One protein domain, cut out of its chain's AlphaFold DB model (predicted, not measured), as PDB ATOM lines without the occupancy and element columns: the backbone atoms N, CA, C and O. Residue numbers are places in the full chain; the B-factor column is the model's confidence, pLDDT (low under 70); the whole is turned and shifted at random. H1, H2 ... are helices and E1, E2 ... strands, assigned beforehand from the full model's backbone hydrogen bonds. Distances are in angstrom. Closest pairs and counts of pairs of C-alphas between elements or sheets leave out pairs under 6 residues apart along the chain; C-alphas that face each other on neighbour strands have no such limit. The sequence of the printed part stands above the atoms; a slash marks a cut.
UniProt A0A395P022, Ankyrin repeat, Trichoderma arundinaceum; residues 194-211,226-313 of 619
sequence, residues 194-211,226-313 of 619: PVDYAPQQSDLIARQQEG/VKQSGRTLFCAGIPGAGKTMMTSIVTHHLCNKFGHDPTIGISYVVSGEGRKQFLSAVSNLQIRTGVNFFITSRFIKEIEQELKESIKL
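Overview. This is residues 194 to 211 and 226 to 313 of the 619 residues of the protein "Ankyrin repeat" of Trichoderma arundinaceum (UniProt A0A395P022). A small parallel sheet of two strands, E1 and E2, lies in the middle, between H2 on one side and H3 with the short H4 on the other; H1 crosses H2 on its far side, away from the sheet. A long unnamed stretch, residues 259 to 274, leads from H2 back past the sheet to H3, and residues 311 to 312 near the printed end pair briefly with E1. The printed part has 106 residues, with four named helices and two named strands in the order H1, E1, H2, H3, E2, H4, and its class is mostly helix. It is compact, with a radius of gyration of the C-alphas of 14.3 A, and rounded, spanning 35 by 35 by 30 A.

Arrangement. Start at H1, residues 198 to 206, and look from there to H2, residues 243 to 258: they touch, about perpendicular at 80 degrees, and H2 does so with residues 245 to 252 alone. Their closest C-alphas, those of Gln 201 and Ser 248, are 5.5 A apart. E1, residues 232 to 236, is the parallel neighbour of E2, residues 293 to 297, at 13 degrees; look for N 233 and O 293 at 2.8 A and N 297 and O 235 at 3.0 A, both within hydrogen-bond range. E1, H2, H3 and E2 form a strand-helix-strand unit, two parallel neighbour strands with helices between them along the chain; H3 is residues 275 to 289. The closest C-alphas of H2 and E2, those of Lys 243 and Thr 296, are 6.3 A apart. H2 and H3 are apart. H3 is close to but not clearly touching H4, residues 301 to 306, at a shallow tilt of 22 degrees, the same way; their closest C-alphas, those of Leu 279 and Glu 306, are 7.7 A apart. E1 and H4 are near each other. In H1, H2, H3 and H4 every O i to N i+4 pair is within hydrogen-bond range.

Along the chain. Find C-alpha 198 at (-22.642, -9.142, 15.111), where H1 begins; it runs 12.3 A to C-alpha 206. E1 measures 12.5 A. H2 runs 22.2 A from C-alpha 243 at (-37.985, -3.379, 14.824), and H3 runs 20.8 A. E2 measures 12.7 A, and H4 runs 8.7 A to C-alpha 306 at (-45.801, -7.202, 32.215).

Size, cuts and confidence. The C-alphas farthest apart, those of Gln 209 and Arg 288, are 38.8 A apart. Residues 212 to 225 are not printed; C-alphas 211 and 226 are 20.6 A apart across this cut. The link from H2 to H3 is long. Mean pLDDT of the printed part is 70.0; 46 residues are under 70, among them 194 to 209 and 262 to 278.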
ATOM      1  N   PRO A 194     -25.923 -20.446  19.157       33.34
ATOM      2  CA  PRO A 194     -24.898 -20.779  18.158       33.34
ATOM      3  C   PRO A 194     -24.822 -19.761  16.997       33.34
ATOM      4  O   PRO A 194     -24.126 -19.988  16.010       33.34
ATOM      5  N   VAL A 195     -25.587 -18.666  17.073       36.16
ATOM      6  CA  VAL A 195     -25.698 -17.622  16.049       36.16
ATOM      7  C   VAL A 195     -24.999 -16.357  16.537       36.16
ATOM      8  O   VAL A 195     -25.496 -15.691  17.447       36.16
ATOM      9  N   ASP A 196     -23.893 -15.992  15.887       41.03
ATOM     10  CA  ASP A 196     -23.287 -14.669  16.037       41.03
ATOM     11  C   ASP A 196     -24.139 -13.624  15.297       41.03
ATOM     12  O   ASP A 196     -24.287 -13.645  14.070       41.03
ATOM     13  N   TYR A 197     -24.738 -12.711  16.059       43.25
ATOM     14  CA  TYR A 197     -25.570 -11.634  15.528       43.25
ATOM     15  C   TYR A 197     -24.759 -10.395  15.121       43.25
ATOM     16  O   TYR A 197     -25.320  -9.509  14.475       43.25
ATOM     17  N   ALA A 198     -23.464 -10.307  15.444       41.75
ATOM     18  CA  ALA A 198     -22.642  -9.142  15.111       41.75
ATOM     19  C   ALA A 198     -22.466  -8.924  13.587       41.75
ATOM     20  O   ALA A 198     -22.626  -7.779  13.140       41.75
ATOM     21  N   PRO A 199     -22.251  -9.966  12.752       38.69
ATOM     22  CA  PRO A 199     -22.264  -9.825  11.294       38.69
ATOM     23  C   PRO A 199     -23.627  -9.364  10.762       38.69
ATOM     24  O   PRO A 199     -23.701  -8.468   9.929       38.69
ATOM     25  N   GLN A 200     -24.725  -9.903  11.307       43.81
ATOM     26  CA  GLN A 200     -26.086  -9.537  10.894       43.81
ATOM     27  C   GLN A 200     -26.426  -8.085  11.253       43.81
ATOM     28  O   GLN A 200     -27.081  -7.394  10.478       43.81
ATOM     29  N   GLN A 201     -25.973  -7.600  12.411       50.72
ATOM     30  CA  GLN A 201     -26.131  -6.199  12.810       50.72
ATOM     31  C   GLN A 201     -25.321  -5.259  11.915       50.72
ATOM     32  O   GLN A 201     -25.834  -4.214  11.516       50.72
ATOM     33  N   SER A 202     -24.091  -5.640  11.566       46.12
ATOM     34  CA  SER A 202     -23.242  -4.869  10.653       46.12
ATOM     35  C   SER A 202     -23.866  -4.779   9.256       46.12
ATOM     36  O   SER A 202     -23.955  -3.688   8.697       46.12
ATOM     37  N   ASP A 203     -24.409  -5.888   8.746       43.94
ATOM     38  CA  ASP A 203     -25.142  -5.933   7.478       43.94
ATOM     39  C   ASP A 203     -26.426  -5.094   7.501       43.94
ATOM     40  O   ASP A 203     -26.775  -4.459   6.506       43.94
ATOM     41  N   LEU A 204     -27.162  -5.091   8.617       50.59
ATOM     42  CA  LEU A 204     -28.380  -4.290   8.754       50.59
ATOM     43  C   LEU A 204     -28.064  -2.792   8.752       50.59
ATOM     44  O   LEU A 204     -28.735  -2.046   8.044       50.59
ATOM     45  N   ILE A 205     -27.025  -2.363   9.470       61.75
ATOM     46  CA  ILE A 205     -26.568  -0.966   9.449       61.75
ATOM     47  C   ILE A 205     -26.045  -0.574   8.065       61.75
ATOM     48  O   ILE A 205     -26.384   0.497   7.576       61.75
ATOM     49  N   ALA A 206     -25.300  -1.449   7.382       53.66
ATOM     50  CA  ALA A 206     -24.825  -1.184   6.022       53.66
ATOM     51  C   ALA A 206     -25.967  -1.017   4.998       53.66
ATOM     52  O   ALA A 206     -25.786  -0.377   3.966       53.66
ATOM     53  N   ARG A 207     -27.148  -1.588   5.275       55.56
ATOM     54  CA  ARG A 207     -28.361  -1.484   4.442       55.56
ATOM     55  C   ARG A 207     -29.294  -0.344   4.859       55.56
ATOM     56  O   ARG A 207     -30.336  -0.162   4.227       55.56
ATOM     57  N   GLN A 208     -28.988   0.364   5.943       63.84
ATOM     58  CA  GLN A 208     -29.761   1.515   6.394       63.84
ATOM     59  C   GLN A 208     -29.543   2.685   5.430       63.84
ATOM     60  O   GLN A 208     -28.406   2.998   5.087       63.84
ATOM     61  N   GLN A 209     -30.618   3.371   5.039       66.50
ATOM     62  CA  GLN A 209     -30.477   4.645   4.334       66.50
ATOM     63  C   GLN A 209     -30.180   5.782   5.302       66.50
ATOM     64  O   GLN A 209     -30.777   5.867   6.383       66.50
ATOM     65  N   GLU A 210     -29.247   6.647   4.910       73.56
ATOM     66  CA  GLU A 210     -28.715   7.698   5.768       73.56
ATOM     67  C   GLU A 210     -29.845   8.596   6.302       73.56
ATOM     68  O   GLU A 210     -30.703   9.090   5.570       73.56
ATOM     69  N   GLY A 211     -29.884   8.774   7.623       74.00
ATOM     70  CA  GLY A 211     -30.894   9.593   8.289       74.00
ATOM     71  C   GLY A 211     -32.273   8.949   8.491       74.00
ATOM     72  O   GLY A 211     -33.179   9.659   8.935       74.00
ATOM     73  N   VAL A 226     -31.323   6.298  28.492       89.12
ATOM     74  CA  VAL A 226     -29.849   6.263  28.563       89.12
ATOM     75  C   VAL A 226     -29.302   6.977  29.811       89.12
ATOM     76  O   VAL A 226     -28.250   6.603  30.319       89.12
ATOM     77  N   LYS A 227     -29.985   8.014  30.316       86.50
ATOM     78  CA  LYS A 227     -29.500   8.837  31.445       86.50
ATOM     79  C   LYS A 227     -29.806   8.257  32.828       86.50
ATOM     80  O   LYS A 227     -29.179   8.672  33.799       86.50
ATOM     81  N   GLN A 228     -30.794   7.375  32.941       84.94
ATOM     82  CA  GLN A 228     -31.255   6.815  34.215       84.94
ATOM     83  C   GLN A 228     -30.879   5.336  34.310       84.94
ATOM     84  O   GLN A 228     -30.932   4.636  33.308       84.94
ATOM     85  N   SER A 229     -30.530   4.845  35.499       83.38
ATOM     86  CA  SER A 229     -30.279   3.417  35.732       83.38
ATOM     87  C   SER A 229     -31.560   2.661  36.107       83.38
ATOM     88  O   SER A 229     -32.516   3.242  36.624       83.38
ATOM     89  N   GLY A 230     -31.579   1.351  35.850       84.06
ATOM     90  CA  GLY A 230     -32.693   0.457  36.163       84.06
ATOM     91  C   GLY A 230     -33.967   0.731  35.364       84.06
ATOM     92  O   GLY A 230     -35.061   0.481  35.867       84.06
ATOM     93  N   ARG A 231     -33.855   1.284  34.149       87.81
ATOM     94  CA  ARG A 231     -35.007   1.606  33.295       87.81
ATOM     95  C   ARG A 231     -35.173   0.626  32.143       87.81
ATOM     96  O   ARG A 231     -34.209   0.136  31.559       87.81
ATOM     97  N   THR A 232     -36.427   0.406  31.768       89.69
ATOM     98  CA  THR A 232     -36.795  -0.358  30.574       89.69
ATOM     99  C   THR A 232     -37.411   0.582  29.547       89.69
ATOM    100  O   THR A 232     -38.349   1.310  29.876       89.69
ATOM    101  N   LEU A 233     -36.876   0.564  28.326       90.06
ATOM    102  CA  LEU A 233     -37.476   1.154  27.135       90.06
ATOM    103  C   LEU A 233     -38.102   0.023  26.320       90.06
ATOM    104  O   LEU A 233     -37.402  -0.826  25.765       90.06
ATOM    105  N   PHE A 234     -39.429  -0.012  26.307       91.50
ATOM    106  CA  PHE A 234     -40.218  -1.007  25.604       91.50
ATOM    107  C   PHE A 234     -40.763  -0.437  24.299       91.50
ATOM    108  O   PHE A 234     -41.524   0.532  24.283       91.50
ATOM    109  N   CYS A 235     -40.400  -1.095  23.207       85.31
ATOM    110  CA  CYS A 235     -40.726  -0.681  21.864       85.31
ATOM    111  C   CYS A 235     -41.549  -1.739  21.122       85.31
ATOM    112  O   CYS A 235     -41.017  -2.686  20.534       85.31
ATOM    113  N   ALA A 236     -42.870  -1.576  21.150       78.56
ATOM    114  CA  ALA A 236     -43.794  -2.417  20.396       78.56
ATOM    115  C   ALA A 236     -43.970  -1.893  18.965       78.56
ATOM    116  O   ALA A 236     -43.896  -0.693  18.735       78.56
ATOM    117  N   GLY A 237     -44.222  -2.773  17.998       63.72
ATOM    118  CA  GLY A 237     -44.534  -2.347  16.632       63.72
ATOM    119  C   GLY A 237     -45.128  -3.453  15.772       63.72
ATOM    120  O   GLY A 237     -44.862  -4.644  15.998       63.72
ATOM    121  N   ILE A 238     -45.884  -3.081  14.737       54.94
ATOM    122  CA  ILE A 238     -46.482  -4.038  13.794       54.94
ATOM    123  C   ILE A 238     -45.406  -4.861  13.054       54.94
ATOM    124  O   ILE A 238     -44.242  -4.443  12.960       54.94
ATOM    125  N   PRO A 239     -45.713  -6.079  12.568       49.78
ATOM    126  CA  PRO A 239     -44.813  -6.825  11.682       49.78
ATOM    127  C   PRO A 239     -44.309  -5.952  10.524       49.78
ATOM    128  O   PRO A 239     -45.042  -5.104  10.044       49.78
ATOM    129  N   GLY A 240     -43.046  -6.104  10.115       46.19
ATOM    130  CA  GLY A 240     -42.477  -5.327   9.002       46.19
ATOM    131  C   GLY A 240     -42.183  -3.840   9.275       46.19
ATOM    132  O   GLY A 240     -41.597  -3.194   8.416       46.19
ATOM    133  N   ALA A 241     -42.489  -3.303  10.463       61.19
ATOM    134  CA  ALA A 241     -42.204  -1.904  10.832       61.19
ATOM    135  C   ALA A 241     -40.712  -1.549  11.019       61.19
ATOM    136  O   ALA A 241     -40.388  -0.394  11.262       61.19
ATOM    137  N   GLY A 242     -39.793  -2.522  10.957       60.28
ATOM    138  CA  GLY A 242     -38.352  -2.264  11.113       60.28
ATOM    139  C   GLY A 242     -37.790  -2.416  12.535       60.28
ATOM    140  O   GLY A 242     -36.719  -1.901  12.826       60.28
ATOM    141  N   LYS A 243     -38.447  -3.165  13.430       75.31
ATOM    142  CA  LYS A 243     -37.985  -3.379  14.824       75.31
ATOM    143  C   LYS A 243     -36.544  -3.896  14.952       75.31
ATOM    144  O   LYS A 243     -35.783  -3.411  15.788       75.31
ATOM    145  N   THR A 244     -36.159  -4.857  14.115       66.31
ATOM    146  CA  THR A 244     -34.792  -5.403  14.093       66.31
ATOM    147  C   THR A 244     -33.780  -4.358  13.616       66.31
ATOM    148  O   THR A 244     -32.694  -4.250  14.185       66.31
ATOM    149  N   MET A 245     -34.165  -3.529  12.639       69.19
ATOM    150  CA  MET A 245     -33.356  -2.398  12.174       69.19
ATOM    151  C   MET A 245     -33.167  -1.367  13.293       69.19
ATOM    152  O   MET A 245     -32.037  -1.015  13.610       69.19
ATOM    153  N   MET A 246     -34.247  -0.974  13.980       78.25
ATOM    154  CA  MET A 246     -34.171  -0.061  15.129       78.25
ATOM    155  C   MET A 246     -33.270  -0.600  16.241       78.25
ATOM    156  O   MET A 246     -32.496   0.147  16.831       78.25
ATOM    157  N   THR A 247     -33.320  -1.908  16.503       75.00
ATOM    158  CA  THR A 247     -32.442  -2.528  17.505       75.00
ATOM    159  C   THR A 247     -30.973  -2.467  17.091       75.00
ATOM    160  O   THR A 247     -30.110  -2.216  17.932       75.00
ATOM    161  N   SER A 248     -30.686  -2.630  15.798       69.44
ATOM    162  CA  SER A 248     -29.329  -2.506  15.253       69.44
ATOM    163  C   SER A 248     -28.827  -1.062  15.348       69.44
ATOM    164  O   SER A 248     -27.721  -0.843  15.830       69.44
ATOM    165  N   ILE A 249     -29.664  -0.075  15.000       79.12
ATOM    166  CA  ILE A 249     -29.367   1.366  15.109       79.12
ATOM    167  C   ILE A 249     -29.040   1.757  16.556       79.12
ATOM    168  O   ILE A 249     -28.029   2.411  16.816       79.12
ATOM    169  N   VAL A 250     -29.857   1.309  17.517       82.38
ATOM    170  CA  VAL A 250     -29.623   1.550  18.950       82.38
ATOM    171  C   VAL A 250     -28.324   0.906  19.414       82.38
ATOM    172  O   VAL A 250     -27.524   1.563  20.078       82.38
ATOM    173  N   THR A 251     -28.094  -0.358  19.057       75.75
ATOM    174  CA  THR A 251     -26.885  -1.090  19.464       75.75
ATOM    175  C   THR A 251     -25.636  -0.410  18.909       75.75
ATOM    176  O   THR A 251     -24.718  -0.112  19.668       75.75
ATOM    177  N   HIS A 252     -25.639  -0.057  17.620       76.88
ATOM    178  CA  HIS A 252     -24.545   0.661  16.973       76.88
ATOM    179  C   HIS A 252     -24.277   2.021  17.641       76.88
ATOM    180  O   HIS A 252     -23.132   2.344  17.960       76.88
ATOM    181  N   HIS A 253     -25.326   2.794  17.941       83.06
ATOM    182  CA  HIS A 253     -25.192   4.073  18.641       83.06
ATOM    183  C   HIS A 253     -24.583   3.918  20.042       83.06
ATOM    184  O   HIS A 253     -23.696   4.686  20.418       83.06
ATOM    185  N   LEU A 254     -25.039   2.932  20.822       80.50
ATOM    186  CA  LEU A 254     -24.528   2.681  22.170       80.50
ATOM    187  C   LEU A 254     -23.076   2.195  22.144       80.50
ATOM    188  O   LEU A 254     -22.273   2.691  22.932       80.50
ATOM    189  N   CYS A 255     -22.720   1.299  21.221       74.75
ATOM    190  CA  CYS A 255     -21.344   0.839  21.039       74.75
ATOM    191  C   CYS A 255     -20.413   1.997  20.661       74.75
ATOM    192  O   CYS A 255     -19.352   2.143  21.259       74.75
ATOM    193  N   ASN A 256     -20.827   2.884  19.752       78.12
ATOM    194  CA  ASN A 256     -20.024   4.055  19.389       78.12
ATOM    195  C   ASN A 256     -19.873   5.048  20.551       78.12
ATOM    196  O   ASN A 256     -18.830   5.680  20.703       78.12
ATOM    197  N   LYS A 257     -20.914   5.202  21.374       81.88
ATOM    198  CA  LYS A 257     -20.926   6.164  22.481       81.88
ATOM    199  C   LYS A 257     -20.188   5.668  23.727       81.88
ATOM    200  O   LYS A 257     -19.556   6.475  24.404       81.88
ATOM    201  N   PHE A 258     -20.289   4.377  24.042       79.50
ATOM    202  CA  PHE A 258     -19.821   3.793  25.305       79.50
ATOM    203  C   PHE A 258     -18.800   2.659  25.139       79.50
ATOM    204  O   PHE A 258     -18.274   2.190  26.137       79.50
ATOM    205  N   GLY A 259     -18.462   2.233  23.919       62.84
ATOM    206  CA  GLY A 259     -17.598   1.066  23.672       62.84
ATOM    207  C   GLY A 259     -16.151   1.193  24.160       62.84
ATOM    208  O   GLY A 259     -15.433   0.200  24.216       62.84
ATOM    209  N   HIS A 260     -15.711   2.396  24.535       69.50
ATOM    210  CA  HIS A 260     -14.410   2.627  25.171       69.50
ATOM    211  C   HIS A 260     -14.483   2.724  26.701       69.50
ATOM    212  O   HIS A 260     -13.443   2.859  27.345       69.50
ATOM    213  N   ASP A 261     -15.682   2.675  27.288       70.69
ATOM    214  CA  ASP A 261     -15.877   2.696  28.733       70.69
ATOM    215  C   ASP A 261     -15.843   1.257  29.282       70.69
ATOM    216  O   ASP A 261     -16.780   0.488  29.059       70.69
ATOM    217  N   PRO A 262     -14.793   0.866  30.030       63.91
ATOM    218  CA  PRO A 262     -14.652  -0.498  30.539       63.91
ATOM    219  C   PRO A 262     -15.677  -0.846  31.630       63.91
ATOM    220  O   PRO A 262     -15.701  -1.979  32.105       63.91
ATOM    221  N   THR A 263     -16.493   0.116  32.071       64.56
ATOM    222  CA  THR A 263     -17.522  -0.087  33.097       64.56
ATOM    223  C   THR A 263     -18.898  -0.410  32.514       64.56
ATOM    224  O   THR A 263     -19.801  -0.780  33.267       64.56
ATOM    225  N   ILE A 264     -19.069  -0.306  31.190       67.25
ATOM    226  CA  ILE A 264     -20.355  -0.473  30.507       67.25
ATOM    227  C   ILE A 264     -20.289  -1.675  29.561       67.25
ATOM    228  O   ILE A 264     -19.550  -1.680  28.583       67.25
ATOM    229  N   GLY A 265     -21.112  -2.689  29.840       61.88
ATOM    230  CA  GLY A 265     -21.336  -3.827  28.947       61.88
ATOM    231  C   GLY A 265     -22.615  -3.650  28.131       61.88
ATOM    232  O   GLY A 265     -23.650  -3.263  28.675       61.88
ATOM    233  N   ILE A 266     -22.556  -3.956  26.835       69.12
ATOM    234  CA  ILE A 266     -23.716  -3.964  25.933       69.12
ATOM    235  C   ILE A 266     -23.927  -5.404  25.467       69.12
ATOM    236  O   ILE A 266     -23.007  -6.023  24.944       69.12
ATOM    237  N   SER A 267     -25.134  -5.936  25.665       60.84
ATOM    238  CA  SER A 267     -25.496  -7.303  25.278       60.84
ATOM    239  C   SER A 267     -26.775  -7.291  24.453       60.84
ATOM    240  O   SER A 267     -27.763  -6.666  24.842       60.84
ATOM    241  N   TYR A 268     -26.771  -8.022  23.341       61.12
ATOM    242  CA  TYR A 268     -27.934  -8.234  22.483       61.12
ATOM    243  C   TYR A 268     -28.464  -9.657  22.666       61.12
ATOM    244  O   TYR A 268     -27.691 -10.609  22.651       61.12
ATOM    245  N   VAL A 269     -29.777  -9.804  22.862       60.34
ATOM    246  CA  VAL A 269     -30.424 -11.103  23.100       60.34
ATOM    247  C   VAL A 269     -31.711 -11.188  22.288       60.34
ATOM    248  O   VAL A 269     -32.536 -10.275  22.327       60.34
ATOM    249  N   VAL A 270     -31.902 -12.309  21.590       54.47
ATOM    250  CA  VAL A 270     -33.130 -12.642  20.856       54.47
ATOM    251  C   VAL A 270     -33.815 -13.815  21.554       54.47
ATOM    252  O   VAL A 270     -33.175 -14.816  21.853       54.47
ATOM    253  N   SER A 271     -35.117 -13.703  21.823       51.03
ATOM    254  CA  SER A 271     -35.909 -14.753  22.480       51.03
ATOM    255  C   SER A 271     -37.023 -15.241  21.547       51.03
ATOM    256  O   SER A 271     -37.833 -14.436  21.085       51.03
ATOM    257  N   GLY A 272     -37.045 -16.550  21.259       42.25
ATOM    258  CA  GLY A 272     -38.037 -17.206  20.390       42.25
ATOM    259  C   GLY A 272     -39.139 -17.975  21.138       42.25
ATOM    260  O   GLY A 272     -40.292 -17.953  20.713       42.25
ATOM    261  N   GLU A 273     -38.820 -18.576  22.291       44.78
ATOM    262  CA  GLU A 273     -39.725 -19.408  23.103       44.78
ATOM    263  C   GLU A 273     -39.593 -19.080  24.609       44.78
ATOM    264  O   GLU A 273     -38.605 -18.491  25.042       44.78
ATOM    265  N   GLY A 274     -40.596 -19.425  25.434       52.50
ATOM    266  CA  GLY A 274     -40.506 -19.269  26.901       52.50
ATOM    267  C   GLY A 274     -40.705 -17.843  27.454       52.50
ATOM    268  O   GLY A 274     -40.151 -17.489  28.497       52.50
ATOM    269  N   ARG A 275     -41.529 -17.012  26.797       61.53
ATOM    270  CA  ARG A 275     -41.685 -15.556  27.056       61.53
ATOM    271  C   ARG A 275     -41.901 -15.165  28.523       61.53
ATOM    272  O   ARG A 275     -41.259 -14.236  29.000       61.53
ATOM    273  N   LYS A 276     -42.765 -15.869  29.266       65.12
ATOM    274  CA  LYS A 276     -43.022 -15.570  30.692       65.12
ATOM    275  C   LYS A 276     -41.794 -15.802  31.572       65.12
ATOM    276  O   LYS A 276     -41.513 -15.002  32.460       65.12
ATOM    277  N   GLN A 277     -41.059 -16.886  31.326       66.50
ATOM    278  CA  GLN A 277     -39.838 -17.206  32.071       66.50
ATOM    279  C   GLN A 277     -38.733 -16.206  31.730       66.50
ATOM    280  O   GLN A 277     -38.051 -15.725  32.632       66.50
ATOM    281  N   PHE A 278     -38.623 -15.832  30.453       69.81
ATOM    282  CA  PHE A 278     -37.678 -14.826  29.985       69.81
ATOM    283  C   PHE A 278     -37.953 -13.442  30.591       69.81
ATOM    284  O   PHE A 278     -37.062 -12.858  31.200       69.81
ATOM    285  N   LEU A 279     -39.195 -12.947  30.526       74.06
ATOM    286  CA  LEU A 279     -39.572 -11.665  31.135       74.06
ATOM    287  C   LEU A 279     -39.375 -11.673  32.658       74.06
ATOM    288  O   LEU A 279     -38.878 -10.698  33.216       74.06
ATOM    289  N   SER A 280     -39.672 -12.791  33.327       75.31
ATOM    290  CA  SER A 280     -39.393 -12.945  34.762       75.31
ATOM    291  C   SER A 280     -37.893 -12.867  35.065       75.31
ATOM    292  O   SER A 280     -37.488 -12.238  36.043       75.31
ATOM    293  N   ALA A 281     -37.046 -13.480  34.232       72.88
ATOM    294  CA  ALA A 281     -35.594 -13.416  34.373       72.88
ATOM    295  C   ALA A 281     -35.056 -11.996  34.136       72.88
ATOM    296  O   ALA A 281     -34.239 -11.523  34.927       72.88
ATOM    297  N   VAL A 282     -35.560 -11.299  33.112       76.19
ATOM    298  CA  VAL A 282     -35.223  -9.898  32.804       76.19
ATOM    299  C   VAL A 282     -35.568  -8.983  33.979       76.19
ATOM    300  O   VAL A 282     -34.703  -8.253  34.464       76.19
ATOM    301  N   SER A 283     -36.788  -9.080  34.511       76.94
ATOM    302  CA  SER A 283     -37.225  -8.293  35.670       76.94
ATOM    303  C   SER A 283     -36.376  -8.573  36.915       76.94
ATOM    304  O   SER A 283     -35.934  -7.646  37.596       76.94
ATOM    305  N   ASN A 284     -36.072  -9.845  37.193       76.75
ATOM    306  CA  ASN A 284     -35.208 -10.221  38.314       76.75
ATOM    307  C   ASN A 284     -33.779  -9.686  38.153       76.75
ATOM    308  O   ASN A 284     -33.169  -9.245  39.130       76.75
ATOM    309  N   LEU A 285     -33.235  -9.711  36.934       74.56
ATOM    310  CA  LEU A 285     -31.912  -9.172  36.644       74.56
ATOM    311  C   LEU A 285     -31.890  -7.650  36.834       74.56
ATOM    312  O   LEU A 285     -30.977  -7.142  37.489       74.56
ATOM    313  N   GLN A 286     -32.920  -6.940  36.362       80.69
ATOM    314  CA  GLN A 286     -33.056  -5.491  36.535       80.69
ATOM    315  C   GLN A 286     -33.069  -5.086  38.013       80.69
ATOM    316  O   GLN A 286     -32.321  -4.194  38.403       80.69
ATOM    317  N   ILE A 287     -33.858  -5.771  38.848       80.06
ATOM    318  CA  ILE A 287     -33.957  -5.478  40.289       80.06
ATOM    319  C   ILE A 287     -32.609  -5.684  40.992       80.06
ATOM    320  O   ILE A 287     -32.243  -4.913  41.877       80.06
ATOM    321  N   ARG A 288     -31.864  -6.728  40.611       78.06
ATOM    322  CA  ARG A 288     -30.596  -7.088  41.265       78.06
ATOM    323  C   ARG A 288     -29.424  -6.200  40.865       78.06
ATOM    324  O   ARG A 288     -28.515  -6.022  41.668       78.06
ATOM    325  N   THR A 289     -29.412  -5.717  39.626       78.06
ATOM    326  CA  THR A 289     -28.222  -5.090  39.023       78.06
ATOM    327  C   THR A 289     -28.435  -3.643  38.595       78.06
ATOM    328  O   THR A 289     -27.463  -2.927  38.388       78.06
ATOM    329  N   GLY A 290     -29.685  -3.192  38.468       78.62
ATOM    330  CA  GLY A 290     -30.002  -1.871  37.927       78.62
ATOM    331  C   GLY A 290     -29.698  -1.732  36.432       78.62
ATOM    332  O   GLY A 290     -29.540  -0.611  35.953       78.62
ATOM    333  N   VAL A 291     -29.596  -2.843  35.692       83.19
ATOM    334  CA  VAL A 291     -29.360  -2.835  34.241       83.19
ATOM    335  C   VAL A 291     -30.534  -2.199  33.494       83.19
ATOM    336  O   VAL A 291     -31.707  -2.376  33.837       83.19
ATOM    337  N   ASN A 292     -30.194  -1.458  32.443       82.06
ATOM    338  CA  ASN A 292     -31.159  -0.887  31.520       82.06
ATOM    339  C   ASN A 292     -31.520  -1.894  30.427       82.06
ATOM    340  O   ASN A 292     -30.635  -2.476  29.807       82.06
ATOM    341  N   PHE A 293     -32.814  -2.058  30.150       86.25
ATOM    342  CA  PHE A 293     -33.296  -2.947  29.092       86.25
ATOM    343  C   PHE A 293     -33.907  -2.153  27.942       86.25
ATOM    344  O   PHE A 293     -34.795  -1.333  28.161       86.25
ATOM    345  N   PHE A 294     -33.459  -2.429  26.720       83.75
ATOM    346  CA  PHE A 294     -34.144  -2.034  25.492       83.75
ATOM    347  C   PHE A 294     -34.812  -3.277  24.907       83.75
ATOM    348  O   PHE A 294     -34.131  -4.250  24.587       83.75
ATOM    349  N   ILE A 295     -36.142  -3.277  24.820       83.69
ATOM    350  CA  ILE A 295     -36.922  -4.456  24.428       83.69
ATOM    351  C   ILE A 295     -37.766  -4.100  23.216       83.69
ATOM    352  O   ILE A 295     -38.598  -3.201  23.296       83.69
ATOM    353  N   THR A 296     -37.615  -4.844  22.119       77.88
ATOM    354  CA  THR A 296     -38.517  -4.743  20.967       77.88
ATOM    355  C   THR A 296     -39.460  -5.941  20.896       77.88
ATOM    356  O   THR A 296     -39.073  -7.075  21.167       77.88
ATOM    357  N   SER A 297     -40.728  -5.704  20.550       70.06
ATOM    358  CA  SER A 297     -41.735  -6.768  20.425       70.06
ATOM    359  C   SER A 297     -42.816  -6.418  19.402       70.06
ATOM    360  O   SER A 297     -42.972  -5.273  18.989       70.06
ATOM    361  N   ARG A 298     -43.604  -7.411  18.981       70.38
ATOM    362  CA  ARG A 298     -44.930  -7.155  18.394       70.38
ATOM    363  C   ARG A 298     -45.906  -6.703  19.490       70.38
ATOM    364  O   ARG A 298     -45.631  -6.908  20.674       70.38
ATOM    365  N   PHE A 299     -47.045  -6.141  19.091       68.75
ATOM    366  CA  PHE A 299     -48.163  -5.873  20.000       68.75
ATOM    367  C   PHE A 299     -48.712  -7.194  20.544       68.75
ATOM    368  O   PHE A 299     -49.439  -7.914  19.861       68.75
ATOM    369  N   ILE A 300     -48.284  -7.552  21.752       69.62
ATOM    370  CA  ILE A 300     -48.668  -8.782  22.443       69.62
ATOM    371  C   ILE A 300     -49.135  -8.365  23.832       69.62
ATOM    372  O   ILE A 300     -48.322  -7.922  24.645       69.62
ATOM    373  N   LYS A 301     -50.434  -8.536  24.106       72.88
ATOM    374  CA  LYS A 301     -51.088  -8.053  25.335       72.88
ATOM    375  C   LYS A 301     -50.364  -8.488  26.610       72.88
ATOM    376  O   LYS A 301     -50.225  -7.699  27.535       72.88
ATOM    377  N   GLU A 302     -49.878  -9.725  26.656       75.44
ATOM    378  CA  GLU A 302     -49.165 -10.269  27.820       75.44
ATOM    379  C   GLU A 302     -47.868  -9.501  28.113       75.44
ATOM    380  O   GLU A 302     -47.601  -9.138  29.254       75.44
ATOM    381  N   ILE A 303     -47.088  -9.190  27.074       78.00
ATOM    382  CA  ILE A 303     -45.831  -8.441  27.202       78.00
ATOM    383  C   ILE A 303     -46.127  -6.992  27.599       78.00
ATOM    384  O   ILE A 303     -45.446  -6.426  28.447       78.00
ATOM    385  N   GLU A 304     -47.176  -6.400  27.029       78.06
ATOM    386  CA  GLU A 304     -47.591  -5.029  27.342       78.06
ATOM    387  C   GLU A 304     -48.084  -4.853  28.781       78.06
ATOM    388  O   GLU A 304     -47.932  -3.764  29.346       78.06
ATOM    389  N   GLN A 305     -48.684  -5.904  29.349       81.44
ATOM    390  CA  GLN A 305     -49.134  -5.954  30.739       81.44
ATOM    391  C   GLN A 305     -47.960  -6.110  31.709       81.44
ATOM    392  O   GLN A 305     -47.905  -5.387  32.704       81.44
ATOM    393  N   GLU A 306     -47.016  -7.006  31.410       81.38
ATOM    394  CA  GLU A 306     -45.801  -7.202  32.215       81.38
ATOM    395  C   GLU A 306     -44.902  -5.955  32.189       81.38
ATOM    396  O   GLU A 306     -44.380  -5.523  33.215       81.38
ATOM    397  N   LEU A 307     -44.788  -5.303  31.028       83.56
ATOM    398  CA  LEU A 307     -43.994  -4.089  30.822       83.56
ATOM    399  C   LEU A 307     -44.857  -2.816  30.870       83.56
ATOM    400  O   LEU A 307     -44.627  -1.848  30.149       83.56
ATOM    401  N   LYS A 308     -45.898  -2.781  31.706       81.12
ATOM    402  CA  LYS A 308     -46.786  -1.606  31.785       81.12
ATOM    403  C   LYS A 308     -46.108  -0.357  32.364       81.12
ATOM    404  O   LYS A 308     -46.443   0.744  31.946       81.12
ATOM    405  N   GLU A 309     -45.165  -0.542  33.290       83.94
ATOM    406  CA  GLU A 309     -44.451   0.523  34.019       83.94
ATOM    407  C   GLU A 309     -43.204   1.038  33.264       83.94
ATOM    408  O   GLU A 309     -42.518   1.946  33.733       83.94
ATOM    409  N   SER A 310     -42.859   0.440  32.117       88.38
ATOM    410  CA  SER A 310     -41.689   0.837  31.328       88.38
ATOM    411  C   SER A 310     -41.950   2.103  30.511       88.38
ATOM    412  O   SER A 310     -43.094   2.416  30.186       88.38
ATOM    413  N   ILE A 311     -40.881   2.780  30.089       91.25
ATOM    414  CA  ILE A 311     -40.965   3.839  29.077       91.25
ATOM    415  C   ILE A 311     -41.401   3.173  27.767       91.25
ATOM    416  O   ILE A 311     -40.791   2.182  27.367       91.25
ATOM    417  N   LYS A 312     -42.465   3.661  27.125       90.38
ATOM    418  CA  LYS A 312     -43.030   3.047  25.915       90.38
ATOM    419  C   LYS A 312     -42.810   3.945  24.709       90.38
ATOM    420  O   LYS A 312     -43.133   5.124  24.774       90.38
ATOM    421  N   LEU A 313     -42.323   3.370  23.615       90.44
ATOM    422  CA  LEU A 313     -42.173   4.069  22.341       90.44
ATOM    423  C   LEU A 313     -42.530   3.133  21.189       90.44
ATOM    424  O   LEU A 313     -41.889   2.104  21.003       90.44
TER     425      LEU A 313